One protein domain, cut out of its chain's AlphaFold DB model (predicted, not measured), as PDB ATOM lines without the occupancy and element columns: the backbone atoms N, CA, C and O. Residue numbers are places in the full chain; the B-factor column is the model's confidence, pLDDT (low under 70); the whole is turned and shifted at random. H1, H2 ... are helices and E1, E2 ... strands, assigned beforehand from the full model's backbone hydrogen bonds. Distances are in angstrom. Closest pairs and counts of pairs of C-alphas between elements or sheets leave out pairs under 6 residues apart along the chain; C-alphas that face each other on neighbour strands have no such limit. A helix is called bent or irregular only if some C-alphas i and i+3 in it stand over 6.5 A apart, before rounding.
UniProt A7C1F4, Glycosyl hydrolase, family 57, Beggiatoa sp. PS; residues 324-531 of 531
ATOM      1  N   SER A 324     327.727 314.698 361.398       71.94
ATOM      2  CA  SER A 324     328.504 314.058 362.481       71.94
ATOM      3  C   SER A 324     328.050 312.617 362.759       71.94
ATOM      4  O   SER A 324     326.853 312.333 362.860       71.94
ATOM      5  N   TRP A 325     328.999 311.759 363.149       62.09
ATOM      6  CA  TRP A 325     328.743 310.560 363.962       62.09
ATOM      7  C   TRP A 325     328.585 310.969 365.436       62.09
ATOM      8  O   TRP A 325     329.557 311.052 366.182       62.09
ATOM      9  N   ALA A 326     327.367 311.339 365.837       55.91
ATOM     10  CA  ALA A 326     327.055 312.034 367.097       55.91
ATOM     11  C   ALA A 326     327.186 311.202 368.401       55.91
ATOM     12  O   ALA A 326     326.453 311.446 369.355       55.91
ATOM     13  N   GLU A 327     328.132 310.264 368.467       54.28
ATOM     14  CA  GLU A 327     328.469 309.488 369.676       54.28
ATOM     15  C   GLU A 327     329.809 309.907 370.311       54.28
ATOM     16  O   GLU A 327     330.328 309.233 371.197       54.28
ATOM     17  N   LYS A 328     330.390 311.028 369.863       63.94
ATOM     18  CA  LYS A 328     331.619 311.605 370.424       63.94
ATOM     19  C   LYS A 328     331.343 312.971 371.047       63.94
ATOM     20  O   LYS A 328     330.526 313.731 370.532       63.94
ATOM     21  N   ASP A 329     332.104 313.316 372.085       73.50
ATOM     22  CA  ASP A 329     332.039 314.622 372.769       73.50
ATOM     23  C   ASP A 329     332.317 315.817 371.836       73.50
ATOM     24  O   ASP A 329     331.958 316.954 372.135       73.50
ATOM     25  N   TYR A 330     332.972 315.568 370.699       87.62
ATOM     26  CA  TYR A 330     333.314 316.563 369.692       87.62
ATOM     27  C   TYR A 330     333.184 315.980 368.284       87.62
ATOM     28  O   TYR A 330     333.601 314.846 368.036       87.62
ATOM     29  N   SER A 331     332.695 316.803 367.357       91.06
ATOM     30  CA  SER A 331     332.700 316.533 365.924       91.06
ATOM     31  C   SER A 331     333.266 317.728 365.142       91.06
ATOM     32  O   SER A 331     332.786 318.851 365.333       91.06
ATOM     33  N   PRO A 332     334.253 317.512 364.247       91.69
ATOM     34  CA  PRO A 332     334.727 318.545 363.324       91.69
ATOM     35  C   PRO A 332     333.619 319.084 362.411       91.69
ATOM     36  O   PRO A 332     333.588 320.278 362.107       91.69
ATOM     37  N   ASP A 333     332.664 318.234 362.041       92.56
ATOM     38  CA  ASP A 333     331.545 318.616 361.181       92.56
ATOM     39  C   ASP A 333     330.599 319.570 361.913       92.56
ATOM     40  O   ASP A 333     330.241 320.623 361.384       92.56
ATOM     41  N   LEU A 334     330.267 319.254 363.171       93.62
ATOM     42  CA  LEU A 334     329.472 320.129 364.036       93.62
ATOM     43  C   LEU A 334     330.191 321.441 364.336       93.62
ATOM     44  O   LEU A 334     329.544 322.488 364.346       93.62
ATOM     45  N   ASN A 335     331.514 321.412 364.542       94.44
ATOM     46  CA  ASN A 335     332.304 322.639 364.645       94.44
ATOM     47  C   ASN A 335     332.110 323.480 363.381       94.44
ATOM     48  O   ASN A 335     331.825 324.673 363.496       94.44
ATOM     49  N   SER A 336     332.269 322.887 362.199       95.69
ATOM     50  CA  SER A 336     332.133 323.596 360.928       95.69
ATOM     51  C   SER A 336     330.739 324.204 360.779       95.69
ATOM     52  O   SER A 336     330.626 325.400 360.525       95.69
ATOM     53  N   TRP A 337     329.673 323.447 361.050       96.62
ATOM     54  CA  TRP A 337     328.303 323.962 360.982       96.62
ATOM     55  C   TRP A 337     328.016 325.061 362.007       96.62
ATOM     56  O   TRP A 337     327.347 326.039 361.670       96.62
ATOM     57  N   ALA A 338     328.546 324.972 363.230       97.56
ATOM     58  CA  ALA A 338     328.399 326.032 364.226       97.56
ATOM     59  C   ALA A 338     329.092 327.337 363.790       97.56
ATOM     60  O   ALA A 338     328.560 328.425 364.009       97.56
ATOM     61  N   VAL A 339     330.263 327.245 363.156       98.56
ATOM     62  CA  VAL A 339     330.988 328.407 362.616       98.56
ATOM     63  C   VAL A 339     330.264 328.980 361.397       98.56
ATOM     64  O   VAL A 339     329.997 330.180 361.349       98.56
ATOM     65  N   LEU A 340     329.857 328.121 360.461       98.56
ATOM     66  CA  LEU A 340     329.139 328.505 359.248       98.56
ATOM     67  C   LEU A 340     327.796 329.174 359.555       98.56
ATOM     68  O   LEU A 340     327.485 330.201 358.967       98.56
ATOM     69  N   THR A 341     327.046 328.665 360.537       98.75
ATOM     70  CA  THR A 341     325.773 329.266 360.981       98.75
ATOM     71  C   THR A 341     325.963 330.697 361.481       98.75
ATOM     72  O   THR A 341     325.121 331.563 361.242       98.75
ATOM     73  N   ALA A 342     327.070 330.967 362.182       98.81
ATOM     74  CA  ALA A 342     327.395 332.320 362.616       98.81
ATOM     75  C   ALA A 342     327.795 333.208 361.432       98.81
ATOM     76  O   ALA A 342     327.328 334.341 361.328       98.81
ATOM     77  N   PHE A 343     328.614 332.686 360.516       98.81
ATOM     78  CA  PHE A 343     329.053 333.432 359.341       98.81
ATOM     79  C   PHE A 343     327.900 333.780 358.390       98.81
ATOM     80  O   PHE A 343     327.828 334.915 357.925       98.81
ATOM     81  N   GLN A 344     326.956 332.857 358.187       98.75
ATOM     82  CA  GLN A 344     325.720 333.082 357.433       98.75
ATOM     83  C   GLN A 344     324.976 334.317 357.945       98.75
ATOM     84  O   GLN A 344     324.717 335.232 357.169       98.75
ATOM     85  N   ASN A 345     324.731 334.415 359.257       98.75
ATOM     86  CA  ASN A 345     324.050 335.579 359.829       98.75
ATOM     87  C   ASN A 345     324.812 336.885 359.573       98.75
ATOM     88  O   ASN A 345     324.186 337.864 359.190       98.75
ATOM     89  N   VAL A 346     326.143 336.902 359.713       98.56
ATOM     90  CA  VAL A 346     326.939 338.110 359.432       98.56
ATOM     91  C   VAL A 346     326.770 338.558 357.980       98.56
ATOM     92  O   VAL A 346     326.496 339.731 357.727       98.56
ATOM     93  N   VAL A 347     326.920 337.637 357.023       98.56
ATOM     94  CA  VAL A 347     326.793 337.956 355.593       98.56
ATOM     95  C   VAL A 347     325.370 338.412 355.267       98.56
ATOM     96  O   VAL A 347     325.191 339.426 354.596       98.56
ATOM     97  N   HIS A 348     324.357 337.715 355.788       98.50
ATOM     98  CA  HIS A 348     322.947 338.036 355.565       98.50
ATOM     99  C   HIS A 348     322.548 339.385 356.179       98.50
ATOM    100  O   HIS A 348     321.864 340.154 355.510       98.50
ATOM    101  N   SER A 349     323.019 339.712 357.387       98.31
ATOM    102  CA  SER A 349     322.789 341.013 358.034       98.31
ATOM    103  C   SER A 349     323.390 342.171 357.250       98.31
ATOM    104  O   SER A 349     322.752 343.210 357.082       98.31
ATOM    105  N   LEU A 350     324.608 342.008 356.730       97.75
ATOM    106  CA  LEU A 350     325.246 343.038 355.911       97.75
ATOM    107  C   LEU A 350     324.552 343.193 354.550       97.75
ATOM    108  O   LEU A 350     324.392 344.318 354.072       97.75
ATOM    109  N   GLU A 351     324.118 342.086 353.944       97.25
ATOM    110  CA  GLU A 351     323.345 342.107 352.701       97.25
ATOM    111  C   GLU A 351     322.000 342.825 352.893       97.25
ATOM    112  O   GLU A 351     321.685 343.752 352.147       97.25
ATOM    113  N   ASP A 352     321.232 342.465 353.923       97.00
ATOM    114  CA  ASP A 352     319.912 343.052 354.189       97.00
ATOM    115  C   ASP A 352     320.006 344.527 354.630       97.00
ATOM    116  O   ASP A 352     319.071 345.306 354.418       97.00
ATOM    117  N   ALA A 353     321.144 344.936 355.201       95.69
ATOM    118  CA  ALA A 353     321.456 346.331 355.506       95.69
ATOM    119  C   ALA A 353     321.851 347.163 354.269       95.69
ATOM    120  O   ALA A 353     322.036 348.375 354.388       95.69
ATOM    121  N   GLY A 354     321.987 346.543 353.090       93.88
ATOM    122  CA  GLY A 354     322.328 347.233 351.846       93.88
ATOM    123  C   GLY A 354     323.772 347.733 351.799       93.88
ATOM    124  O   GLY A 354     324.030 348.819 351.276       93.88
ATOM    125  N   GLN A 355     324.716 346.976 352.369       93.12
ATOM    126  CA  GLN A 355     326.143 347.275 352.229       93.12
ATOM    127  C   GLN A 355     326.593 347.228 350.760       93.12
ATOM    128  O   GLN A 355     325.900 346.707 349.887       93.12
ATOM    129  N   ALA A 356     327.773 347.789 350.480       91.31
ATOM    130  CA  ALA A 356     328.302 347.879 349.122       91.31
ATOM    131  C   ALA A 356     328.335 346.505 348.429       91.31
ATOM    132  O   ALA A 356     328.924 345.560 348.955       91.31
ATOM    133  N   GLN A 357     327.758 346.422 347.224       93.88
ATOM    134  CA  GLN A 357     327.585 345.159 346.496       93.88
ATOM    135  C   GLN A 357     328.897 344.379 346.336       93.88
ATOM    136  O   GLN A 357     328.920 343.187 346.601       93.88
ATOM    137  N   ALA A 358     330.001 345.058 346.007       96.06
ATOM    138  CA  ALA A 358     331.308 344.416 345.855       96.06
ATOM    139  C   ALA A 358     331.775 343.691 347.133       96.06
ATOM    140  O   ALA A 358     332.293 342.582 347.060       96.06
ATOM    141  N   LEU A 359     331.538 344.282 348.313       96.12
ATOM    142  CA  LEU A 359     331.851 343.636 349.590       96.12
ATOM    143  C   LEU A 359     330.960 342.407 349.819       96.12
ATOM    144  O   LEU A 359     331.441 341.380 350.287       96.12
ATOM    145  N   ILE A 360     329.667 342.509 349.497       97.50
ATOM    146  CA  ILE A 360     328.728 341.386 349.620       97.50
ATOM    147  C   ILE A 360     329.096 340.247 348.668       97.50
ATOM    148  O   ILE A 360     329.029 339.090 349.075       97.50
ATOM    149  N   ASP A 361     329.529 340.544 347.446       97.44
ATOM    150  CA  ASP A 361     329.948 339.534 346.474       97.44
ATOM    151  C   ASP A 361     331.196 338.776 346.958       97.44
ATOM    152  O   ASP A 361     331.216 337.542 346.927       97.44
ATOM    153  N   ASP A 362     332.195 339.486 347.499       98.06
ATOM    154  CA  ASP A 362     333.383 338.868 348.104       98.06
ATOM    155  C   ASP A 362     333.024 337.989 349.317       98.06
ATOM    156  O   ASP A 362     333.552 336.886 349.490       98.06
ATOM    157  N   LEU A 363     332.090 338.444 350.156       98.38
ATOM    158  CA  LEU A 363     331.612 337.668 351.302       98.38
ATOM    159  C   LEU A 363     330.827 336.433 350.877       98.38
ATOM    160  O   LEU A 363     331.062 335.354 351.417       98.38
ATOM    161  N   LYS A 364     329.933 336.562 349.895       98.38
ATOM    162  CA  LYS A 364     329.195 335.432 349.323       98.38
ATOM    163  C   LYS A 364     330.135 334.425 348.687       98.38
ATOM    164  O   LYS A 364     329.915 333.231 348.829       98.38
ATOM    165  N   ARG A 365     331.224 334.873 348.058       98.44
ATOM    166  CA  ARG A 365     332.253 333.975 347.523       98.44
ATOM    167  C   ARG A 365     332.856 333.108 348.626       98.44
ATOM    168  O   ARG A 365     332.963 331.895 348.445       98.44
ATOM    169  N   LEU A 366     333.220 333.709 349.759       98.56
ATOM    170  CA  LEU A 366     333.731 332.981 350.924       98.56
ATOM    171  C   LEU A 366     332.662 332.068 351.537       98.56
ATOM    172  O   LEU A 366     332.946 330.899 351.786       98.56
ATOM    173  N   LEU A 367     331.442 332.575 351.730       98.75
ATOM    174  CA  LEU A 367     330.320 331.830 352.302       98.75
ATOM    175  C   LEU A 367     329.964 330.607 351.451       98.75
ATOM    176  O   LEU A 367     329.984 329.488 351.946       98.75
ATOM    177  N   TYR A 368     329.715 330.798 350.159       98.56
ATOM    178  CA  TYR A 368     329.315 329.721 349.257       98.56
ATOM    179  C   TYR A 368     330.424 328.684 349.064       98.56
ATOM    180  O   TYR A 368     330.131 327.499 348.919       98.56
ATOM    181  N   THR A 369     331.694 329.097 349.135       97.81
ATOM    182  CA  THR A 369     332.826 328.158 349.179       97.81
ATOM    183  C   THR A 369     332.859 327.378 350.499       97.81
ATOM    184  O   THR A 369     333.194 326.199 350.495       97.81
ATOM    185  N   ALA A 370     332.508 328.005 351.627       97.50
ATOM    186  CA  ALA A 370     332.429 327.352 352.937       97.50
ATOM    187  C   ALA A 370     331.286 326.323 353.041       97.50
ATOM    188  O   ALA A 370     331.306 325.478 353.928       97.50
ATOM    189  N   GLU A 371     330.315 326.367 352.129       97.38
ATOM    190  CA  GLU A 371     329.159 325.466 352.093       97.38
ATOM    191  C   GLU A 371     329.378 324.173 351.287       97.38
ATOM    192  O   GLU A 371     328.475 323.333 351.236       97.38
ATOM    193  N   THR A 372     330.538 323.996 350.642       96.00
ATOM    194  CA  THR A 372     330.832 322.812 349.808       96.00
ATOM    195  C   THR A 372     330.748 321.508 350.601       96.00
ATOM    196  O   THR A 372     331.441 321.341 351.606       96.00
ATOM    197  N   SER A 373     329.962 320.533 350.122       94.31
ATOM    198  CA  SER A 373     329.778 319.240 350.806       94.31
ATOM    199  C   SER A 373     331.103 318.484 350.988       94.31
ATOM    200  O   SER A 373     331.264 317.717 351.939       94.31
ATOM    201  N   CYS A 374     332.076 318.736 350.105       91.75
ATOM    202  CA  CYS A 374     333.366 318.057 350.080       91.75
ATOM    203  C   CYS A 374     334.161 318.191 351.387       91.75
ATOM    204  O   CYS A 374     334.892 317.265 351.728       91.75
ATOM    205  N   TYR A 375     334.027 319.297 352.131       92.62
ATOM    206  CA  TYR A 375     334.768 319.473 353.387       92.62
ATOM    207  C   TYR A 375     334.395 318.417 354.428       92.62
ATOM    208  O   TYR A 375     335.277 317.863 355.075       92.62
ATOM    209  N   TRP A 376     333.113 318.060 354.502       90.56
ATOM    210  CA  TRP A 376     332.618 317.003 355.385       90.56
ATOM    211  C   TRP A 376     332.694 315.603 354.756       90.56
ATOM    212  O   TRP A 376     332.559 314.579 355.420       90.56
ATOM    213  N   TYR A 377     332.933 315.499 353.446       84.19
ATOM    214  CA  TYR A 377     333.209 314.192 352.853       84.19
ATOM    215  C   TYR A 377     334.557 313.635 353.344       84.19
ATOM    216  O   TYR A 377     334.683 312.436 353.611       84.19
ATOM    217  N   TRP A 378     335.543 314.513 353.535       82.12
ATOM    218  CA  TRP A 378     336.908 314.173 353.947       82.12
ATOM    219  C   TRP A 378     337.190 314.401 355.443       82.12
ATOM    220  O   TRP A 378     338.354 314.551 355.820       82.12
ATOM    221  N   THR A 379     336.144 314.399 356.282       82.31
ATOM    222  CA  THR A 379     336.214 314.628 357.737       82.31
ATOM    223  C   THR A 379     337.324 313.843 358.428       82.31
ATOM    224  O   THR A 379     337.562 312.666 358.137       82.31
ATOM    225  N   GLY A 380     337.942 314.475 359.427       80.44
ATOM    226  CA  GLY A 380     338.996 313.879 360.251       80.44
ATOM    227  C   GLY A 380     340.399 314.158 359.720       80.44
ATOM    228  O   GLY A 380     341.363 313.533 360.166       80.44
ATOM    229  N   GLN A 381     340.514 315.086 358.772       84.75
ATOM    230  CA  GLN A 381     341.768 315.601 358.249       84.75
ATOM    231  C   GLN A 381     341.836 317.099 358.553       84.75
ATOM    232  O   GLN A 381     341.047 317.871 358.011       84.75
ATOM    233  N   ASP A 382     342.816 317.517 359.359       84.44
ATOM    234  CA  ASP A 382     342.928 318.895 359.870       84.44
ATOM    235  C   ASP A 382     342.818 319.972 358.774       84.44
ATOM    236  O   ASP A 382     342.226 321.031 358.978       84.44
ATOM    237  N   GLY A 383     343.365 319.692 357.586       87.56
ATOM    238  CA  GLY A 383     343.313 320.602 356.443       87.56
ATOM    239  C   GLY A 383     341.906 320.814 355.876       87.56
ATOM    240  O   GLY A 383     341.614 321.923 355.438       87.56
ATOM    241  N   TRP A 384     341.045 319.794 355.886       89.94
ATOM    242  CA  TRP A 384     339.657 319.881 355.417       89.94
ATOM    243  C   TRP A 384     338.736 320.423 356.511       89.94
ATOM    244  O   TRP A 384     337.968 321.352 356.261       89.94
ATOM    245  N   ASP A 385     338.913 319.940 357.742       89.38
ATOM    246  CA  ASP A 385     338.117 320.325 358.912       89.38
ATOM    247  C   ASP A 385     338.244 321.831 359.251       89.38
ATOM    248  O   ASP A 385     337.361 322.417 359.876       89.38
ATOM    249  N   ALA A 386     339.337 322.485 358.833       94.88
ATOM    250  CA  ALA A 386     339.578 323.909 359.070       94.88
ATOM    251  C   ALA A 386     339.026 324.851 357.983       94.88
ATOM    252  O   ALA A 386     339.003 326.064 358.201       94.88
ATOM    253  N   GLN A 387     338.591 324.354 356.817       96.62
ATOM    254  CA  GLN A 387     338.299 325.219 355.661       96.62
ATOM    255  C   GLN A 387     337.156 326.208 355.914       96.62
ATOM    256  O   GLN A 387     337.270 327.388 355.576       96.62
ATOM    257  N   VAL A 388     336.087 325.759 356.576       97.38
ATOM    258  CA  VAL A 388     334.948 326.613 356.948       97.38
ATOM    259  C   VAL A 388     335.386 327.739 357.885       97.38
ATOM    260  O   VAL A 388     335.024 328.903 357.691       97.38
ATOM    261  N   THR A 389     336.220 327.412 358.872       98.12
ATOM    262  CA  THR A 389     336.791 328.400 359.788       98.12
ATOM    263  C   THR A 389     337.728 329.366 359.073       98.12
ATOM    264  O   THR A 389     337.650 330.566 359.318       98.12
ATOM    265  N   ASN A 390     338.559 328.893 358.143       98.25
ATOM    266  CA  ASN A 390     339.457 329.753 357.372       98.25
ATOM    267  C   ASN A 390     338.681 330.780 356.536       98.25
ATOM    268  O   ASN A 390     338.996 331.971 356.579       98.25
ATOM    269  N   ALA A 391     337.640 330.339 355.823       98.31
ATOM    270  CA  ALA A 391     336.764 331.225 355.058       98.31
ATOM    271  C   ALA A 391     336.048 332.240 355.964       98.31
ATOM    272  O   ALA A 391     336.024 333.435 355.663       98.31
ATOM    273  N   THR A 392     335.540 331.782 357.110       98.62
ATOM    274  CA  THR A 392     334.852 332.634 358.090       98.62
ATOM    275  C   THR A 392     335.789 333.681 358.688       98.62
ATOM    276  O   THR A 392     335.465 334.866 358.697       98.62
ATOM    277  N   ASN A 393     336.976 333.277 359.143       98.62
ATOM    278  CA  ASN A 393     337.979 334.187 359.694       98.62
ATOM    279  C   ASN A 393     338.375 335.235 358.655       98.62
ATOM    280  O   ASN A 393     338.429 336.423 358.977       98.62
ATOM    281  N   LYS A 394     338.554 334.815 357.395       98.50
ATOM    282  CA  LYS A 394     338.858 335.742 356.310       98.50
ATOM    283  C   LYS A 394     337.739 336.753 356.075       98.50
ATOM    284  O   LYS A 394     338.020 337.940 355.946       98.50
ATOM    285  N   GLY A 395     336.486 336.305 356.065       98.19
ATOM    286  CA  GLY A 395     335.331 337.193 355.943       98.19
ATOM    287  C   GLY A 395     335.243 338.178 357.109       98.19
ATOM    288  O   GLY A 395     335.052 339.373 356.897       98.19
ATOM    289  N   MET A 396     335.472 337.714 358.339       98.19
ATOM    290  CA  MET A 396     335.429 338.555 359.540       98.19
ATOM    291  C   MET A 396     336.511 339.642 359.569       98.19
ATOM    292  O   MET A 396     336.237 340.749 360.039       98.19
ATOM    293  N   GLU A 397     337.706 339.379 359.025       97.38
ATOM    294  CA  GLU A 397     338.733 340.412 358.814       97.38
ATOM    295  C   GLU A 397     338.222 341.559 357.928       97.38
ATOM    296  O   GLU A 397     338.564 342.716 358.165       97.38
ATOM    297  N   MET A 398     337.387 341.249 356.930       97.00
ATOM    298  CA  MET A 398     336.883 342.219 355.952       97.00
ATOM    299  C   MET A 398     335.755 343.097 356.506       97.00
ATOM    300  O   MET A 398     335.591 344.231 356.057       97.00
ATOM    301  N   VAL A 399     334.970 342.601 357.470       96.31
ATOM    302  CA  VAL A 399     333.675 343.218 357.830       96.31
ATOM    303  C   VAL A 399     333.559 343.720 359.257       96.31
ATOM    304  O   VAL A 399     332.515 344.265 359.611       96.31
ATOM    305  N   ARG A 400     334.600 343.587 360.085       91.56
ATOM    306  CA  ARG A 400     334.528 343.945 361.513       91.56
ATOM    307  C   ARG A 400     333.937 345.339 361.753       91.56
ATOM    308  O   ARG A 400     332.993 345.484 362.522       91.56
ATOM    309  N   SER A 401     334.431 346.355 361.043       93.31
ATOM    310  CA  SER A 401     333.916 347.725 361.167       93.31
ATOM    311  C   SER A 401     332.491 347.889 360.630       93.31
ATOM    312  O   SER A 401     331.727 348.676 361.182       93.31
ATOM    313  N   ALA A 402     332.116 347.159 359.575       95.69
ATOM    314  CA  ALA A 402     330.771 347.218 359.008       95.69
ATOM    315  C   ALA A 402     329.732 346.627 359.976       95.69
ATOM    316  O   ALA A 402     328.700 347.251 360.212       95.69
ATOM    317  N   VAL A 403     330.048 345.491 360.607       96.00
ATOM    318  CA  VAL A 403     329.208 344.869 361.644       96.00
ATOM    319  C   VAL A 403     329.083 345.783 362.864       96.00
ATOM    320  O   VAL A 403     327.972 346.059 363.309       96.00
ATOM    321  N   ASP A 404     330.196 346.333 363.365       94.88
ATOM    322  CA  ASP A 404     330.171 347.263 364.504       94.88
ATOM    323  C   ASP A 404     329.297 348.498 364.220       94.88
ATOM    324  O   ASP A 404     328.560 348.964 365.091       94.88
ATOM    325  N   ASN A 405     329.367 349.042 363.002       95.00
ATOM    326  CA  ASN A 405     328.551 350.182 362.582       95.00
ATOM    327  C   ASN A 405     327.068 349.813 362.452       95.00
ATOM    328  O   ASN A 405     326.203 350.592 362.865       95.00
ATOM    329  N   LEU A 406     326.765 348.630 361.915       95.19
ATOM    330  CA  LEU A 406     325.400 348.123 361.797       95.19
ATOM    331  C   LEU A 406     324.744 347.970 363.179       95.19
ATOM    332  O   LEU A 406     323.629 348.449 363.395       95.19
ATOM    333  N   LEU A 407     325.478 347.412 364.144       94.31
ATOM    334  CA  LEU A 407     325.017 347.265 365.525       94.31
ATOM    335  C   LEU A 407     324.838 348.617 366.228       94.31
ATOM    336  O   LEU A 407     323.813 348.847 366.866       94.31
ATOM    337  N   LYS A 408     325.792 349.548 366.086       94.50
ATOM    338  CA  LYS A 408     325.699 350.893 366.693       94.50
ATOM    339  C   LYS A 408     324.553 351.729 366.130       94.50
ATOM    340  O   LYS A 408     323.969 352.526 366.859       94.50
ATOM    341  N   SER A 409     324.256 351.578 364.843       92.88
ATOM    342  CA  SER A 409     323.172 352.307 364.175       92.88
ATOM    343  C   SER A 409     321.792 351.680 364.397       92.88
ATOM    344  O   SER A 409     320.792 352.313 364.060       92.88
ATOM    345  N   ASN A 410     321.724 350.475 364.980       88.56
ATOM    346  CA  ASN A 410     320.493 349.710 365.180       88.56
ATOM    347  C   ASN A 410     319.689 349.538 363.873       88.56
ATOM    348  O   ASN A 410     318.466 349.684 363.851       88.56
ATOM    349  N   GLN A 411     320.404 349.298 362.768       89.75
ATOM    350  CA  GLN A 411     319.829 349.128 361.429       89.75
ATOM    351  C   GLN A 411     319.713 347.660 360.996       89.75
ATOM    352  O   GLN A 411     319.164 347.403 359.925       89.75
ATOM    353  N   ASP A 412     320.191 346.715 361.810       94.25
ATOM    354  CA  ASP A 412     320.043 345.285 361.542       94.25
ATOM    355  C   ASP A 412     318.567 344.863 361.586       94.25
ATOM    356  O   ASP A 412     317.821 345.197 362.510       94.25
ATOM    357  N   LYS A 413     318.142 344.145 360.549       94.88
ATOM    358  CA  LYS A 413     316.767 343.652 360.366       94.88
ATOM    359  C   LYS A 413     316.729 342.155 360.085       94.88
ATOM    360  O   LYS A 413     315.652 341.596 359.863       94.88
ATOM    361  N   THR A 414     317.890 341.519 360.032       97.81
ATOM    362  CA  THR A 414     318.002 340.099 359.743       97.81
ATOM    363  C   THR A 414     317.705 339.338 361.020       97.81
ATOM    364  O   THR A 414     318.160 339.695 362.096       97.81
ATOM    365  N   GLY A 415     316.860 338.313 360.921       98.06
ATOM    366  CA  GLY A 415     316.609 337.441 362.063       98.06
ATOM    367  C   GLY A 415     317.768 336.473 362.311       98.06
ATOM    368  O   GLY A 415     318.607 336.271 361.427       98.06
ATOM    369  N   PRO A 416     317.749 335.758 363.451       98.75
ATOM    370  CA  PRO A 416     318.779 334.776 363.760       98.75
ATOM    371  C   PRO A 416     318.963 333.740 362.649       98.75
ATOM    372  O   PRO A 416     317.979 333.227 362.106       98.75
ATOM    373  N   SER A 417     320.204 333.358 362.357       98.75
ATOM    374  CA  SER A 417     320.461 332.148 361.569       98.75
ATOM    375  C   SER A 417     320.254 330.917 362.440       98.75
ATOM    376  O   SER A 417     320.669 330.888 363.599       98.75
ATOM    377  N   ILE A 418     319.575 329.911 361.888       98.69
ATOM    378  CA  ILE A 418     319.230 328.665 362.574       98.69
ATOM    379  C   ILE A 418     319.711 327.511 361.702       98.69
ATOM    380  O   ILE A 418     319.199 327.322 360.599       98.69
ATOM    381  N   PHE A 419     320.653 326.725 362.212       97.69
ATOM    382  CA  PHE A 419     321.040 325.478 361.571       97.69
ATOM    383  C   PHE A 419     319.903 324.456 361.642       97.69
ATOM    384  O   PHE A 419     319.145 324.424 362.621       97.69
ATOM    385  N   MET A 420     319.800 323.593 360.630       94.88
ATOM    386  CA  MET A 420     318.784 322.542 360.575       94.88
ATOM    387  C   MET A 420     318.710 321.763 361.898       94.88
ATOM    388  O   MET A 420     319.732 321.269 362.379       94.88
ATOM    389  N   PRO A 421     317.527 321.671 362.538       94.44
ATOM    390  CA  PRO A 421     317.412 320.955 363.794       94.44
ATOM    391  C   PRO A 421     317.611 319.459 363.562       94.44
ATOM    392  O   PRO A 421     317.009 318.888 362.654       94.44
ATOM    393  N   TRP A 422     318.396 318.826 364.425       93.00
ATOM    394  CA  TRP A 422     318.597 317.380 364.418       93.00
ATOM    395  C   TRP A 422     318.058 316.756 365.700       93.00
ATOM    396  O   TRP A 422     317.926 317.424 366.734       93.00
ATOM    397  N   VAL A 423     317.734 315.465 365.632       93.38
ATOM    398  CA  VAL A 423     317.121 314.736 366.744       93.38
ATOM    399  C   VAL A 423     317.893 313.461 367.032       93.38
ATOM    400  O   VAL A 423     318.260 312.729 366.117       93.38
ATOM    401  N   ARG A 424     318.130 313.184 368.316       91.44
ATOM    402  CA  ARG A 424     318.665 311.898 368.769       91.44
ATOM    403  C   ARG A 424     317.811 311.289 369.884       91.44
ATOM    404  O   ARG A 424     317.413 312.033 370.785       91.44
ATOM    405  N   PRO A 425     317.581 309.967 369.851       93.12
ATOM    406  CA  PRO A 425     317.853 309.053 368.727       93.12
ATOM    407  C   PRO A 425     316.970 309.387 367.504       93.12
ATOM    408  O   PRO A 425     315.976 310.100 367.635       93.12
ATOM    409  N   ALA A 426     317.331 308.901 366.309       91.94
ATOM    410  CA  ALA A 426     316.560 309.169 365.080       91.94
ATOM    411  C   ALA A 426     315.165 308.504 365.105       91.94
ATOM    412  O   ALA A 426     314.194 309.023 364.549       91.94
ATOM    413  N   ASN A 427     315.050 307.384 365.827       95.69
ATOM    414  CA  ASN A 427     313.799 306.680 366.098       95.69
ATOM    415  C   ASN A 427     313.581 306.512 367.611       95.69
ATOM    416  O   ASN A 427     313.851 305.430 368.130       95.69
ATOM    417  N   PRO A 428     313.093 307.533 368.335       97.19
ATOM    418  CA  PRO A 428     312.835 307.431 369.775       97.19
ATOM    419  C   PRO A 428     311.875 306.288 370.115       97.19
ATOM    420  O   PRO A 428     310.740 306.248 369.632       97.19
ATOM    421  N   GLY A 429     312.371 305.336 370.913       96.44
ATOM    422  CA  GLY A 429     311.688 304.093 371.288       96.44
ATOM    423  C   GLY A 429     311.531 303.072 370.152       96.44
ATOM    424  O   GLY A 429     310.731 302.144 370.257       96.44
ATOM    425  N   GLY A 430     312.258 303.262 369.048       96.00
ATOM    426  CA  GLY A 430     312.418 302.309 367.954       96.00
ATOM    427  C   GLY A 430     313.798 301.650 367.990       96.00
ATOM    428  O   GLY A 430     314.206 301.101 369.011       96.00
ATOM    429  N   LYS A 431     314.519 301.700 366.864       95.12
ATOM    430  CA  LYS A 431     315.894 301.193 366.749       95.12
ATOM    431  C   LYS A 431     316.888 302.322 366.520       95.12
ATOM    432  O   LYS A 431     316.590 303.245 365.764       95.12
ATOM    433  N   ASP A 432     318.065 302.189 367.114       92.88
ATOM    434  CA  ASP A 432     319.238 303.016 366.830       92.88
ATOM    435  C   ASP A 432     320.442 302.122 366.505       92.88
ATOM    436  O   ASP A 432     320.392 300.896 366.669       92.88
ATOM    437  N   TRP A 433     321.518 302.733 366.024       89.38
ATOM    438  CA  TRP A 433     322.800 302.059 365.893       89.38
ATOM    439  C   TRP A 433     323.469 301.947 367.260       89.38
ATOM    440  O   TRP A 433     323.371 302.840 368.092       89.38
ATOM    441  N   GLY A 434     324.141 300.826 367.497       88.19
ATOM    442  CA  GLY A 434     324.923 300.594 368.699       88.19
ATOM    443  C   GLY A 434     326.007 299.552 368.459       88.19
ATOM    444  O   GLY A 434     326.224 299.069 367.342       88.19
ATOM    445  N   GLN A 435     326.711 299.181 369.527       84.75
ATOM    446  CA  GLN A 435     327.770 298.184 369.440       84.75
ATOM    447  C   GLN A 435     327.210 296.842 368.938       84.75
ATOM    448  O   GLN A 435     326.357 296.232 369.576       84.75
ATOM    449  N   GLY A 436     327.718 296.368 367.798       83.12
ATOM    450  CA  GLY A 436     327.314 295.088 367.207       83.12
ATOM    451  C   GLY A 436     326.055 295.131 366.329       83.12
ATOM    452  O   GLY A 436     325.633 294.073 365.868       83.12
ATOM    453  N   GLY A 437     325.477 296.307 366.054       89.38
ATOM    454  CA  GLY A 437     324.368 296.464 365.106       89.38
ATOM    455  C   GLY A 437     323.208 297.293 365.654       89.38
ATOM    456  O   GLY A 437     323.414 298.306 366.313       89.38
ATOM    457  N   LEU A 438     321.976 296.884 365.338       93.25
ATOM    458  CA  LEU A 438     320.766 297.581 365.782       93.25
ATOM    459  C   LEU A 438     320.481 297.293 367.258       93.25
ATOM    460  O   LEU A 438     320.363 296.133 367.655       93.25
ATOM    461  N   VAL A 439     320.276 298.349 368.039       94.75
ATOM    462  CA  VAL A 439     319.871 298.294 369.451       94.75
ATOM    463  C   VAL A 439     318.540 299.017 369.653       94.75
ATOM    464  O   VAL A 439     318.068 299.730 368.764       94.75
ATOM    465  N   ASP A 440     317.902 298.813 370.804       96.19
ATOM    466  CA  ASP A 440     316.715 299.587 371.166       96.19
ATOM    467  C   ASP A 440     317.108 301.031 371.482       96.19
ATOM    468  O   ASP A 440     318.024 301.294 372.264       96.19
ATOM    469  N   ALA A 441     316.408 301.969 370.852       95.44
ATOM    470  CA  ALA A 441     316.608 303.388 371.075       95.44
ATOM    471  C   ALA A 441     315.933 303.824 372.381       95.44
ATOM    472  O   ALA A 441     314.820 303.386 372.689       95.44
ATOM    473  N   VAL A 442     316.551 304.759 373.106       95.75
ATOM    474  CA  VAL A 442     315.881 305.422 374.236       95.75
ATOM    475  C   VAL A 442     314.578 306.102 373.773       95.75
ATOM    476  O   VAL A 442     314.496 306.554 372.625       95.75
ATOM    477  N   PRO A 443     313.527 306.141 374.611       96.38
ATOM    478  CA  PRO A 443     312.204 306.583 374.178       96.38
ATOM    479  C   PRO A 443     312.020 308.109 374.196       96.38
ATOM    480  O   PRO A 443     311.090 308.614 373.569       96.38
ATOM    481  N   GLU A 444     312.887 308.867 374.871       97.12
ATOM    482  CA  GLU A 444     312.899 310.329 374.788       97.12
ATOM    483  C   GLU A 444     313.579 310.834 373.509       97.12
ATOM    484  O   GLU A 444     314.496 310.216 372.977       97.12
ATOM    485  N   ALA A 445     313.168 312.013 373.040       97.19
ATOM    486  CA  ALA A 445     313.749 312.663 371.870       97.19
ATOM    487  C   ALA A 445     314.493 313.939 372.269       97.19
ATOM    488  O   ALA A 445     313.887 314.872 372.803       97.19
ATOM    489  N   THR A 446     315.786 314.011 371.960       96.31
ATOM    490  CA  THR A 446     316.616 315.198 372.188       96.31
ATOM    491  C   THR A 446     316.791 315.980 370.893       96.31
ATOM    492  O   THR A 446     317.479 315.534 369.977       96.31
ATOM    493  N   PHE A 447     316.191 317.165 370.838       97.19
ATOM    494  CA  PHE A 447     316.276 318.119 369.737       97.19
ATOM    495  C   PHE A 447     317.437 319.070 369.968       97.19
ATOM    496  O   PHE A 447     317.574 319.618 371.064       97.19
ATOM    497  N   ARG A 448     318.230 319.315 368.929       96.50
ATOM    498  CA  ARG A 448     319.356 320.246 368.972       96.50
ATOM    499  C   ARG A 448     319.420 321.097 367.710       96.50
ATOM    500  O   ARG A 448     318.863 320.731 366.680       96.50
ATOM    501  N   THR A 449     320.055 322.256 367.820       97.56
ATOM    502  CA  THR A 449     320.302 323.188 366.711       97.56
ATOM    503  C   THR A 449     321.442 324.140 367.084       97.56
ATOM    504  O   THR A 449     321.759 324.294 368.269       97.56
ATOM    505  N   PHE A 450     322.022 324.805 366.088       98.38
ATOM    506  CA  PHE A 450     322.872 325.976 366.281       98.38
ATOM    507  C   PHE A 450     322.095 327.239 365.931       98.38
ATOM    508  O   PHE A 450     321.394 327.279 364.921       98.38
ATOM    509  N   VAL A 451     322.226 328.275 366.757       98.81
ATOM    510  CA  VAL A 451     321.602 329.577 366.506       98.81
ATOM    511  C   VAL A 451     322.617 330.685 366.748       98.81
ATOM    512  O   VAL A 451     323.367 330.650 367.729       98.81
ATOM    513  N   TYR A 452     322.631 331.679 365.864       98.81
ATOM    514  CA  TYR A 452     323.470 332.865 365.997       98.81
ATOM    515  C   TYR A 452     322.755 334.110 365.475       98.81
ATOM    516  O   TYR A 452     321.964 334.029 364.536       98.81
ATOM    517  N   ASP A 453     323.050 335.246 366.101       98.62
ATOM    518  CA  ASP A 453     322.603 336.564 365.668       98.62
ATOM    519  C   ASP A 453     323.613 337.642 366.105       98.62
ATOM    520  O   ASP A 453     324.052 337.613 367.262       98.62
ATOM    521  N   ILE A 454     323.975 338.582 365.222       97.94
ATOM    522  CA  ILE A 454     324.936 339.656 365.523       97.94
ATOM    523  C   ILE A 454     324.447 340.604 366.629       97.94
ATOM    524  O   ILE A 454     325.267 341.109 367.398       97.94
ATOM    525  N   ALA A 455     323.134 340.819 366.772       96.81
ATOM    526  CA  ALA A 455     322.550 341.605 367.861       96.81
ATOM    527  C   ALA A 455     322.434 340.791 369.165       96.81
ATOM    528  O   ALA A 455     322.168 341.334 370.246       96.81
ATOM    529  N   GLY A 456     322.677 339.482 369.092       97.19
ATOM    530  CA  GLY A 456     322.578 338.530 370.185       97.19
ATOM    531  C   GLY A 456     321.167 337.974 370.365       97.19
ATOM    532  O   GLY A 456     320.161 338.577 370.004       97.19
ATOM    533  N   LEU A 457     321.082 336.800 370.988       98.38
ATOM    534  CA  LEU A 457     319.832 336.049 371.104       98.38
ATOM    535  C   LEU A 457     319.031 336.438 372.351       98.38
ATOM    536  O   LEU A 457     319.579 336.605 373.443       98.38
ATOM    537  N   LYS A 458     317.707 336.532 372.193       98.00
ATOM    538  CA  LYS A 458     316.747 336.744 373.285       98.00
ATOM    539  C   LYS A 458     316.041 335.456 373.682       98.00
ATOM    540  O   LYS A 458     315.840 335.210 374.869       98.00
ATOM    541  N   LYS A 459     315.595 334.659 372.706       98.19
ATOM    542  CA  LYS A 459     314.809 333.446 372.973       98.19
ATOM    543  C   LYS A 459     314.906 332.442 371.831       98.19
ATOM    544  O   LYS A 459     314.679 332.807 370.684       98.19
ATOM    545  N   VAL A 460     315.110 331.168 372.163       98.88
ATOM    546  CA  VAL A 460     315.042 330.045 371.216       98.88
ATOM    547  C   VAL A 460     314.046 329.012 371.737       98.88
ATOM    548  O   VAL A 460     314.054 328.664 372.917       98.88
ATOM    549  N   THR A 461     313.126 328.567 370.883       98.81
ATOM    550  CA  THR A 461     312.035 327.658 371.264       98.81
ATOM    551  C   THR A 461     311.839 326.536 370.262       98.81
ATOM    552  O   THR A 461     311.720 326.792 369.064       98.81
ATOM    553  N   LEU A 462     311.686 325.314 370.770       98.75
ATOM    554  CA  LEU A 462     311.147 324.187 370.023       98.75
ATOM    555  C   LEU A 462     309.625 324.323 369.993       98.75
ATOM    556  O   LEU A 462     308.969 324.368 371.035       98.75
ATOM    557  N   ASN A 463     309.056 324.409 368.798       98.25
ATOM    558  CA  ASN A 463     307.616 324.453 368.576       98.25
ATOM    559  C   ASN A 463     307.189 323.134 367.948       98.25
ATOM    560  O   ASN A 463     307.805 322.696 366.981       98.25
ATOM    561  N   TYR A 464     306.134 322.511 368.466       97.38
ATOM    562  CA  TYR A 464     305.649 321.239 367.940       97.38
ATOM    563  C   TYR A 464     304.135 321.087 368.065       97.38
ATOM    564  O   TYR A 464     303.485 321.719 368.899       97.38
ATOM    565  N   TYR A 465     303.554 320.252 367.212       95.81
ATOM    566  CA  TYR A 465     302.119 319.974 367.181       95.81
ATOM    567  C   TYR A 465     301.859 318.561 366.665       95.81
ATOM    568  O   TYR A 465     302.644 318.023 365.886       95.81
ATOM    569  N   LYS A 466     300.749 317.949 367.098       91.94
ATOM    570  CA  LYS A 466     300.330 316.645 366.563       91.94
ATOM    571  C   LYS A 466     299.941 316.796 365.096       91.94
ATOM    572  O   LYS A 466     299.292 317.781 364.738       91.94
ATOM    573  N   ALA A 467     300.294 315.814 364.270       80.00
ATOM    574  CA  ALA A 467     299.877 315.792 362.871       80.00
ATOM    575  C   ALA A 467     298.344 315.964 362.760       80.00
ATOM    576  O   ALA A 467     297.588 315.362 363.522       80.00
ATOM    577  N   GLY A 468     297.886 316.851 361.870       74.25
ATOM    578  CA  GLY A 468     296.460 317.162 361.696       74.25
ATOM    579  C   GLY A 468     295.836 318.093 362.748       74.25
ATOM    580  O   GLY A 468     294.643 318.370 362.663       74.25
ATOM    581  N   LYS A 469     296.596 318.605 363.731       80.62
ATOM    582  CA  LYS A 469     296.099 319.570 364.733       80.62
ATOM    583  C   LYS A 469     296.741 320.948 364.565       80.62
ATOM    584  O   LYS A 469     297.927 321.052 364.275       80.62
ATOM    585  N   SER A 470     295.970 322.008 364.811       74.50
ATOM    586  CA  SER A 470     296.440 323.402 364.736       74.50
ATOM    587  C   SER A 470     297.083 323.910 366.033       74.50
ATOM    588  O   SER A 470     297.841 324.881 366.009       74.50
ATOM    589  N   THR A 471     296.808 323.270 367.173       85.88
ATOM    590  CA  THR A 471     297.328 323.694 368.480       85.88
ATOM    591  C   THR A 471     298.823 323.403 368.600       85.88
ATOM    592  O   THR A 471     299.235 322.246 368.716       85.88
ATOM    593  N   LYS A 472     299.629 324.469 368.611       91.50
ATOM    594  CA  LYS A 472     301.084 324.418 368.781       91.50
ATOM    595  C   LYS A 472     301.457 324.468 370.262       91.50
ATOM    596  O   LYS A 472     300.962 325.312 371.004       91.50
ATOM    597  N   LYS A 473     302.353 323.575 370.674       95.75
ATOM    598  CA  LYS A 473     303.064 323.619 371.955       95.75
ATOM    599  C   LYS A 473     304.442 324.234 371.736       95.75
ATOM    600  O   LYS A 473     305.014 324.098 370.654       95.75
ATOM    601  N   SER A 474     304.972 324.898 372.758       97.19
ATOM    602  CA  SER A 474     306.304 325.499 372.722       97.19
ATOM    603  C   SER A 474     307.080 325.146 373.984       97.19
ATOM    604  O   SER A 474     306.551 325.262 375.088       97.19
ATOM    605  N   VAL A 475     308.331 324.736 373.799       98.06
ATOM    606  CA  VAL A 475     309.304 324.465 374.859       98.06
ATOM    607  C   VAL A 475     310.479 325.418 374.671       98.06
ATOM    608  O   VAL A 475     310.961 325.609 373.552       98.06
ATOM    609  N   LEU A 476     310.910 326.063 375.756       98.56
ATOM    610  CA  LEU A 476     312.135 326.859 375.754       98.56
ATOM    611  C   LEU A 476     313.326 325.916 375.588       98.56
ATOM    612  O   LEU A 476     313.402 324.915 376.295       98.56
ATOM    613  N   MET A 477     314.227 326.227 374.659       98.75
ATOM    614  CA  MET A 477     315.449 325.444 374.503       98.75
ATOM    615  C   MET A 477     316.511 325.932 375.485       98.75
ATOM    616  O   MET A 477     316.699 327.137 375.663       98.75
ATOM    617  N   GLU A 478     317.201 324.985 376.106       98.50
ATOM    618  CA  GLU A 478     318.377 325.211 376.932       98.50
ATOM    619  C   GLU A 478     319.520 325.749 376.070       98.50
ATOM    620  O   GLU A 478     319.755 325.256 374.969       98.50
ATOM    621  N   ASN A 479     320.211 326.775 376.567       98.31
ATOM    622  CA  ASN A 479     321.424 327.306 375.959       98.31
ATOM    623  C   ASN A 479     322.623 326.500 376.478       98.31
ATOM    624  O   ASN A 479     322.961 326.610 377.654       98.31
ATOM    625  N   CYS A 480     323.265 325.725 375.606       96.88
ATOM    626  CA  CYS A 480     324.419 324.887 375.943       96.88
ATOM    627  C   CYS A 480     325.767 325.615 375.764       96.88
ATOM    628  O   CYS A 480     326.820 325.002 375.916       96.88
ATOM    629  N   GLY A 481     325.747 326.911 375.440       96.81
ATOM    630  CA  GLY A 481     326.929 327.710 375.131       96.81
ATOM    631  C   GLY A 481     327.409 327.558 373.686       96.81
ATOM    632  O   GLY A 481     326.768 326.924 372.846       96.81
ATOM    633  N   ALA A 482     328.543 328.193 373.385       96.62
ATOM    634  CA  ALA A 482     329.232 328.019 372.110       96.62
ATOM    635  C   ALA A 482     329.666 326.556 371.933       96.62
ATOM    636  O   ALA A 482     330.151 325.939 372.885       96.62
ATOM    637  N   TYR A 483     329.521 326.012 370.722       93.94
ATOM    638  CA  TYR A 483     330.002 324.657 370.445       93.94
ATOM    639  C   TYR A 483     331.532 324.584 370.631       93.94
ATOM    640  O   TYR A 483     332.230 325.517 370.222       93.94
ATOM    641  N   PRO A 484     332.089 323.516 371.232       93.00
ATOM    642  CA  PRO A 484     333.534 323.376 371.367       93.00
ATOM    643  C   PRO A 484     334.219 323.424 370.000       93.00
ATOM    644  O   PRO A 484     333.793 322.740 369.073       93.00
ATOM    645  N   SER A 485     335.298 324.200 369.873       93.94
ATOM    646  CA  SER A 485     336.028 324.319 368.610       93.94
ATOM    647  C   SER A 485     337.506 323.979 368.744       93.94
ATOM    648  O   SER A 485     338.148 324.332 369.732       93.94
ATOM    649  N   ARG A 486     338.046 323.313 367.716       93.69
ATOM    650  CA  ARG A 486     339.480 323.004 367.571       93.69
ATOM    651  C   ARG A 486     340.136 323.729 366.391       93.69
ATOM    652  O   ARG A 486     341.294 323.471 366.094       93.69
ATOM    653  N   THR A 487     339.414 324.641 365.739       95.19
ATOM    654  CA  THR A 487     339.868 325.358 364.531       95.19
ATOM    655  C   THR A 487     340.063 326.861 364.749       95.19
ATOM    656  O   THR A 487     340.420 327.571 363.817       95.19
ATOM    657  N   ASN A 488     339.885 327.348 365.985       96.00
ATOM    658  CA  ASN A 488     340.055 328.752 366.387       96.00
ATOM    659  C   ASN A 488     339.251 329.768 365.534       96.00
ATOM    660  O   ASN A 488     339.831 330.626 364.858       96.00
ATOM    661  N   PRO A 489     337.911 329.677 365.531       97.69
ATOM    662  CA  PRO A 489     337.067 330.568 364.753       97.69
ATOM    663  C   PRO A 489     336.907 331.943 365.408       97.69
ATOM    664  O   PRO A 489     336.790 332.066 366.626       97.69
ATOM    665  N   ALA A 490     336.833 332.982 364.578       97.81
ATOM    666  CA  ALA A 490     336.561 334.356 364.993       97.81
ATOM    667  C   ALA A 490     335.144 334.520 365.568       97.81
ATOM    668  O   ALA A 490     334.923 335.364 366.435       97.81
ATOM    669  N   ILE A 491     334.193 333.715 365.085       98.12
ATOM    670  CA  ILE A 491     332.800 333.664 365.540       98.12
ATOM    671  C   ILE A 491     332.287 332.223 365.509       98.12
ATOM    672  O   ILE A 491     332.695 331.426 364.667       98.12
ATOM    673  N   ILE A 492     331.375 331.886 366.419       98.31
ATOM    674  CA  ILE A 492     330.765 330.556 366.492       98.31
ATOM    675  C   ILE A 492     329.349 330.643 367.065       98.31
ATOM    676  O   ILE A 492     329.069 331.451 367.954       98.31
ATOM    677  N   ALA A 493     328.445 329.820 366.539       98.44
ATOM    678  CA  ALA A 493     327.064 329.762 366.983       98.44
ATOM    679  C   ALA A 493     326.910 329.088 368.354       98.44
ATOM    680  O   ALA A 493     327.728 328.276 368.794       98.44
ATOM    681  N   THR A 494     325.807 329.424 369.019       98.31
ATOM    682  CA  THR A 494     325.407 328.809 370.285       98.31
ATOM    683  C   THR A 494     324.611 327.540 370.008       98.31
ATOM    684  O   THR A 494     323.692 327.552 369.187       98.31
ATOM    685  N   GLN A 495     324.931 326.451 370.705       97.62
ATOM    686  CA  GLN A 495     324.131 325.234 370.669       97.62
ATOM    687  C   GLN A 495     322.921 325.369 371.597       97.62
ATOM    688  O   GLN A 495     323.043 325.784 372.750       97.62
ATOM    689  N   TYR A 496     321.757 324.958 371.102       98.44
ATOM    690  CA  TYR A 496     320.529 324.868 371.883       98.44
ATOM    691  C   TYR A 496     320.005 323.438 371.929       98.44
ATOM    692  O   TYR A 496     320.114 322.711 370.940       98.44
ATOM    693  N   GLN A 497     319.385 323.056 373.048       97.62
ATOM    694  CA  GLN A 497     318.811 321.723 373.244       97.62
ATOM    695  C   GLN A 497     317.407 321.767 373.865       97.62
ATOM    696  O   GLN A 497     317.101 322.615 374.695       97.62
ATOM    697  N   ALA A 498     316.539 320.830 373.490       98.31
ATOM    698  CA  ALA A 498     315.307 320.526 374.217       98.31
ATOM    699  C   ALA A 498     315.023 319.023 374.183       98.31
ATOM    700  O   ALA A 498     315.327 318.359 373.195       98.31
ATOM    701  N   VAL A 499     314.407 318.494 375.238       98.12
ATOM    702  CA  VAL A 499     314.022 317.079 375.328       98.12
ATOM    703  C   VAL A 499     312.502 316.976 375.359       98.12
ATOM    704  O   VAL A 499     311.846 317.689 376.122       98.12
ATOM    705  N   LEU A 500     311.936 316.101 374.529       98.19
ATOM    706  CA  LEU A 500     310.532 315.706 374.612       98.19
ATOM    707  C   LEU A 500     310.424 314.282 375.172       98.19
ATOM    708  O   LEU A 500     311.209 313.418 374.779       98.19
ATOM    709  N   PRO A 501     309.459 314.028 376.073       97.44
ATOM    710  CA  PRO A 501     309.328 312.735 376.727       97.44
ATOM    711  C   PRO A 501     308.768 311.668 375.784       97.44
ATOM    712  O   PRO A 501     308.075 311.982 374.804       97.44
ATOM    713  N   ALA A 502     308.995 310.411 376.164       97.38
ATOM    714  CA  ALA A 502     308.294 309.247 375.635       97.38
ATOM    715  C   ALA A 502     306.765 309.461 375.597       97.38
ATOM    716  O   ALA A 502     306.191 310.194 376.408       97.38
ATOM    717  N   GLY A 503     306.093 308.834 374.638       95.75
ATOM    718  CA  GLY A 503     304.645 308.899 374.444       95.75
ATOM    719  C   GLY A 503     304.146 310.210 373.829       95.75
ATOM    720  O   GLY A 503     302.935 310.451 373.768       95.75
ATOM    721  N   THR A 504     305.043 311.082 373.353       96.12
ATOM    722  CA  THR A 504     304.646 312.324 372.665       96.12
ATOM    723  C   THR A 504     303.871 312.026 371.366       96.12
ATOM    724  O   THR A 504     302.962 312.789 371.001       96.12
ATOM    725  N   GLY A 505     304.150 310.887 370.724       95.75
ATOM    726  CA  GLY A 505     303.485 310.401 369.517       95.75
ATOM    727  C   GLY A 505     303.994 311.070 368.240       95.75
ATOM    728  O   GLY A 505     305.099 311.606 368.198       95.75
ATOM    729  N   GLU A 506     303.180 311.041 367.181       96.50
ATOM    730  CA  GLU A 506     303.537 311.672 365.908       96.50
ATOM    731  C   GLU A 506     303.371 313.198 365.949       96.50
ATOM    732  O   GLU A 506     302.268 313.725 366.154       96.50
ATOM    733  N   ILE A 507     304.463 313.910 365.673       97.12
ATOM    734  CA  ILE A 507     304.516 315.367 365.683       97.12
ATOM    735  C   ILE A 507     305.104 315.951 364.396       97.12
ATOM    736  O   ILE A 507     305.820 315.307 363.626       97.12
ATOM    737  N   ARG A 508     304.788 317.224 364.180       96.88
ATOM    738  CA  ARG A 508     305.557 318.156 363.357       96.88
ATOM    739  C   ARG A 508     306.252 319.142 364.284       96.88
ATOM    740  O   ARG A 508     305.654 319.530 365.291       96.88
ATOM    741  N   TYR A 509     307.478 319.536 363.962       97.75
ATOM    742  CA  TYR A 509     308.275 320.423 364.808       97.75
ATOM    743  C   TYR A 509     309.099 321.425 363.996       97.75
ATOM    744  O   TYR A 509     309.435 321.165 362.850       97.75
ATOM    745  N   PHE A 510     309.413 322.571 364.592       98.12
ATOM    746  CA  PHE A 510     310.335 323.573 364.053       98.12
ATOM    747  C   PHE A 510     310.888 324.442 365.188       98.12
ATOM    748  O   PHE A 510     310.277 324.567 366.255       98.12
ATOM    749  N   ILE A 511     312.031 325.077 364.960       98.69
ATOM    750  CA  ILE A 511     312.638 326.026 365.890       98.69
ATOM    751  C   ILE A 511     312.179 327.437 365.542       98.69
ATOM    752  O   ILE A 511     312.115 327.806 364.373       98.69
ATOM    753  N   LYS A 512     311.868 328.235 366.564       98.69
ATOM    754  CA  LYS A 512     311.695 329.687 366.456       98.69
ATOM    755  C   LYS A 512     312.768 330.364 367.298       98.69
ATOM    756  O   LYS A 512     312.826 330.108 368.505       98.69
ATOM    757  N   ALA A 513     313.539 331.254 366.685       98.81
ATOM    758  CA  ALA A 513     314.524 332.091 367.359       98.81
ATOM    759  C   ALA A 513     314.131 333.570 367.270       98.81
ATOM    760  O   ALA A 513     313.538 334.004 366.282       98.81
ATOM    761  N   VAL A 514     314.428 334.318 368.329       98.69
ATOM    762  CA  VAL A 514     314.203 335.761 368.448       98.69
ATOM    763  C   VAL A 514     315.491 336.397 368.956       98.69
ATOM    764  O   VAL A 514     316.023 335.948 369.980       98.69
ATOM    765  N   ASP A 515     315.977 337.417 368.261       98.19
ATOM    766  CA  ASP A 515     317.148 338.202 368.662       98.19
ATOM    767  C   ASP A 515     316.784 339.283 369.708       98.19
ATOM    768  O   ASP A 515     315.642 339.385 370.183       98.19
ATOM    769  N   LYS A 516     317.762 340.100 370.109       96.88
ATOM    770  CA  LYS A 516     317.537 341.249 371.000       96.88
ATOM    771  C   LYS A 516     316.841 342.429 370.308       96.88
ATOM    772  O   LYS A 516     316.193 343.202 371.015       96.88
ATOM    773  N   GLY A 517     316.925 342.537 368.980       94.25
ATOM    774  CA  GLY A 517     316.248 343.553 368.164       94.25
ATOM    775  C   GLY A 517     314.746 343.306 367.956       94.25
ATOM    776  O   GLY A 517     314.005 344.226 367.621       94.25
ATOM    777  N   GLY A 518     314.266 342.088 368.221       96.25
ATOM    778  CA  GLY A 518     312.898 341.646 367.958       96.25
ATOM    779  C   GLY A 518     312.695 340.958 366.602       96.25
ATOM    780  O   GLY A 518     311.558 340.577 366.307       96.25
ATOM    781  N   ASN A 519     313.750 340.754 365.810       98.00
ATOM    782  CA  ASN A 519     313.709 339.976 364.578       98.00
ATOM    783  C   ASN A 519     313.497 338.489 364.897       98.00
ATOM    784  O   ASN A 519     313.878 337.976 365.955       98.00
ATOM    785  N   VAL A 520     312.823 337.784 363.988       98.38
ATOM    786  CA  VAL A 520     312.357 336.413 364.212       98.38
ATOM    787  C   VAL A 520     312.687 335.541 363.014       98.38
ATOM    788  O   VAL A 520     312.307 335.865 361.890       98.38
ATOM    789  N   SER A 521     313.269 334.376 363.290       98.44
ATOM    790  CA  SER A 521     313.541 333.337 362.297       98.44
ATOM    791  C   SER A 521     312.907 332.007 362.683       98.44
ATOM    792  O   SER A 521     312.627 331.737 363.859       98.44
ATOM    793  N   TYR A 522     312.690 331.166 361.673       98.31
ATOM    794  CA  TYR A 522     312.105 329.840 361.811       98.31
ATOM    795  C   TYR A 522     312.950 328.819 361.053       98.31
ATOM    796  O   TYR A 522     313.299 329.063 359.899       98.31
ATOM    797  N   SER A 523     313.242 327.675 361.671       98.19
ATOM    798  CA  SER A 523     313.800 326.541 360.932       98.19
ATOM    799  C   SER A 523     312.733 325.910 360.031       98.19
ATOM    800  O   SER A 523     311.529 326.097 360.265       98.19
ATOM    801  N   PRO A 524     313.139 325.063 359.074       97.06
ATOM    802  CA  PRO A 524     312.224 324.146 358.418       97.06
ATOM    803  C   PRO A 524     311.457 323.249 359.393       97.06
ATOM    804  O   PRO A 524     311.847 323.045 360.549       97.06
ATOM    805  N   VAL A 525     310.337 322.728 358.894       96.94
ATOM    806  CA  VAL A 525     309.416 321.862 359.638       96.94
ATOM    807  C   VAL A 525     309.843 320.418 359.447       96.94
ATOM    808  O   VAL A 525     309.708 319.873 358.355       96.94
ATOM    809  N   GLY A 526     310.315 319.804 360.525       95.88
ATOM    810  CA  GLY A 526     310.576 318.376 360.599       95.88
ATOM    811  C   GLY A 526     309.348 317.590 361.057       95.88
ATOM    812  O   GLY A 526     308.321 318.141 361.481       95.88
ATOM    813  N   ARG A 527     309.466 316.267 361.004       95.75
ATOM    814  CA  ARG A 527     308.489 315.330 361.557       95.75
ATOM    815  C   ARG A 527     309.195 314.247 362.355       95.75
ATOM    816  O   ARG A 527     310.358 313.957 362.109       95.75
ATOM    817  N   LEU A 528     308.501 313.710 363.349       97.06
ATOM    818  CA  LEU A 528     309.053 312.685 364.222       97.06
ATOM    819  C   LEU A 528     307.922 311.916 364.894       97.06
ATOM    820  O   LEU A 528     306.921 312.510 365.300       97.06
ATOM    821  N   TYR A 529     308.091 310.609 365.032       97.62
ATOM    822  CA  TYR A 529     307.325 309.789 365.952       97.62
ATOM    823  C   TYR A 529     308.180 309.495 367.184       97.62
ATOM    824  O   TYR A 529     309.311 309.033 367.048       97.62
ATOM    825  N   ILE A 530     307.624 309.772 368.363       97.75
ATOM    826  CA  ILE A 530     308.232 309.492 369.668       97.75
ATOM    827  C   ILE A 530     307.345 308.459 370.366       97.75
ATOM    828  O   ILE A 530     306.184 308.779 370.655       97.75
ATOM    829  N   ALA A 531     307.866 307.241 370.556       94.81
ATOM    830  CA  ALA A 531     307.098 306.078 371.017       94.81
ATOM    831  C   ALA A 531     306.502 306.238 372.411       94.81
ATOM    832  O   ALA A 531     307.209 306.760 373.302       94.81
TER     833      ALA A 531
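What this domain is: This is residues 324 to 531 of the 531 residues of the protein "Glycosyl hydrolase, family 57" of Beggiatoa sp. PS (UniProt A7C1F4). Two twisted sheets stand face to face as a sandwich, and a bundle of three helical rods, H1, H2 and H5a, covers part of the face of the sheet E1 E4 E8 E7 that is turned away from the other sheet, with H1 next to the strands. The branched sheet of E5, E6, E9, E10 and E11 makes the other side of the sandwich, and the small hairpin of E2 and E3 lies far out, apart from both sheets. The printed part has 208 residues, with five named helices, H1 to H5, followed along the chain by eleven named strands, E1 to E11; neighbour strands are antiparallel in each sheet. The class is mixed, helices and strands, and the whole is compact, with a radius of gyration of the C-alphas of 18.3 A and spans of 52 by 42 by 25 A.

How they stand to each other: In the branched sheet, E9, residues 505 to 515, has E5, residues 457 to 466, on one side, and E10, residues 520 to 522, and E11, residues 526 to 530, on the other side. E6, residues 473 to 476, is an edge strand beside E5, with which it forms a hairpin. Within hydrogen-bond range are N 461 and O 512 of E5 and E9 at 2.8 A, N 462 and O 475 of E5 and E6 at 2.9 A, N 513 and O 521 of the hairpin E9 and E10 at 3.0 A, and N 507 and O 528 of E9 and E11 at 2.9 A. E6 runs on into E7, residues 478 to 482, at 44 degrees. E7 belongs to the second sheet, whose order is E1, residues 422 to 424, E4, residues 445 to 452, E8, residues 494 to 500, then E7. There N 422 and O 448 are 3.0 A apart, N 447 and O 498 2.8 A, and N 480 and O 495, of the hairpin E7 and E8, 2.9 A. The two sheets form a sandwich, two sheets face to face, 9.9 A centre to centre where they face each other, their strands at 28 degrees. H1, residues 332 to 352, is on the second sheet at a height of 7.7 A, over E4 and E8, making two layers, a helix on one face of a sheet; the closest C-alphas of H1 and E4 are those of Ala 342 and Tyr 452, 5.2 A. H2, residues 357 to 370, touches H1 at a shallow tilt of 16 degrees, opposite ways, with C-alphas 351 and 360 closest at 6.2 A. H5, residues 387 to 409, was assigned as one helix by its hydrogen bonds but is bent, C-alphas 398 and 401 being 8.1 A apart; its arms are H5a, residues 387 to 398, and H5b, residues 401 to 409. H1, H2 and H5a form an up and down bundle, each running against the one before; C-alphas 370 and 388 of H2 and H5a are closest at 4.8 A. H5b touches H1 at a steep tilt of 61 degrees, with C-alphas 350 and 403 closest at 7.2 A. H3, residues 374 to 377, and H4, residues 382 to 385, touch only at the corner, with C-alphas 375 and 384 closest at 5.3 A. H4 only just touches H1, with 3 pairs of C-alphas within 8 A, the closest those of Pro 332 and Asp 385 at 5.8 A. Every O i to N i+4 pair is within hydrogen-bond range in H1, H2 and H5b, and 7 of 8 are in H5a; H3 and H4 are too short for such a pair.

Where its parts are: H1 begins at C-alpha 332, (334.727, 318.545, 363.324), and is 30.1 A long; H2 measures 19.5 A, H5a 17.1 A and H5b 12.1 A. E9 is 31.0 A long, E5 27.9 A, E4 23.2 A and E8 20.3 A. E2, residues 431 to 434, and E3, residues 437 to 440, form a hairpin, with N 432 and O 439 3.0 A apart. E11 ends at C-alpha 530, (308.232, 309.492, 369.668).

The domain as a whole: The two C-alphas farthest apart, those of Ser 409 and Gly 436, are 57.4 A apart. The printed part has no cut and ends at residue 531, the chain's last. The links H5 to E1, 12 residues, and E7 to E8, 11 residues, are long. The mean pLDDT of the printed part is 94.4, and residues 325 to 328 are under 70.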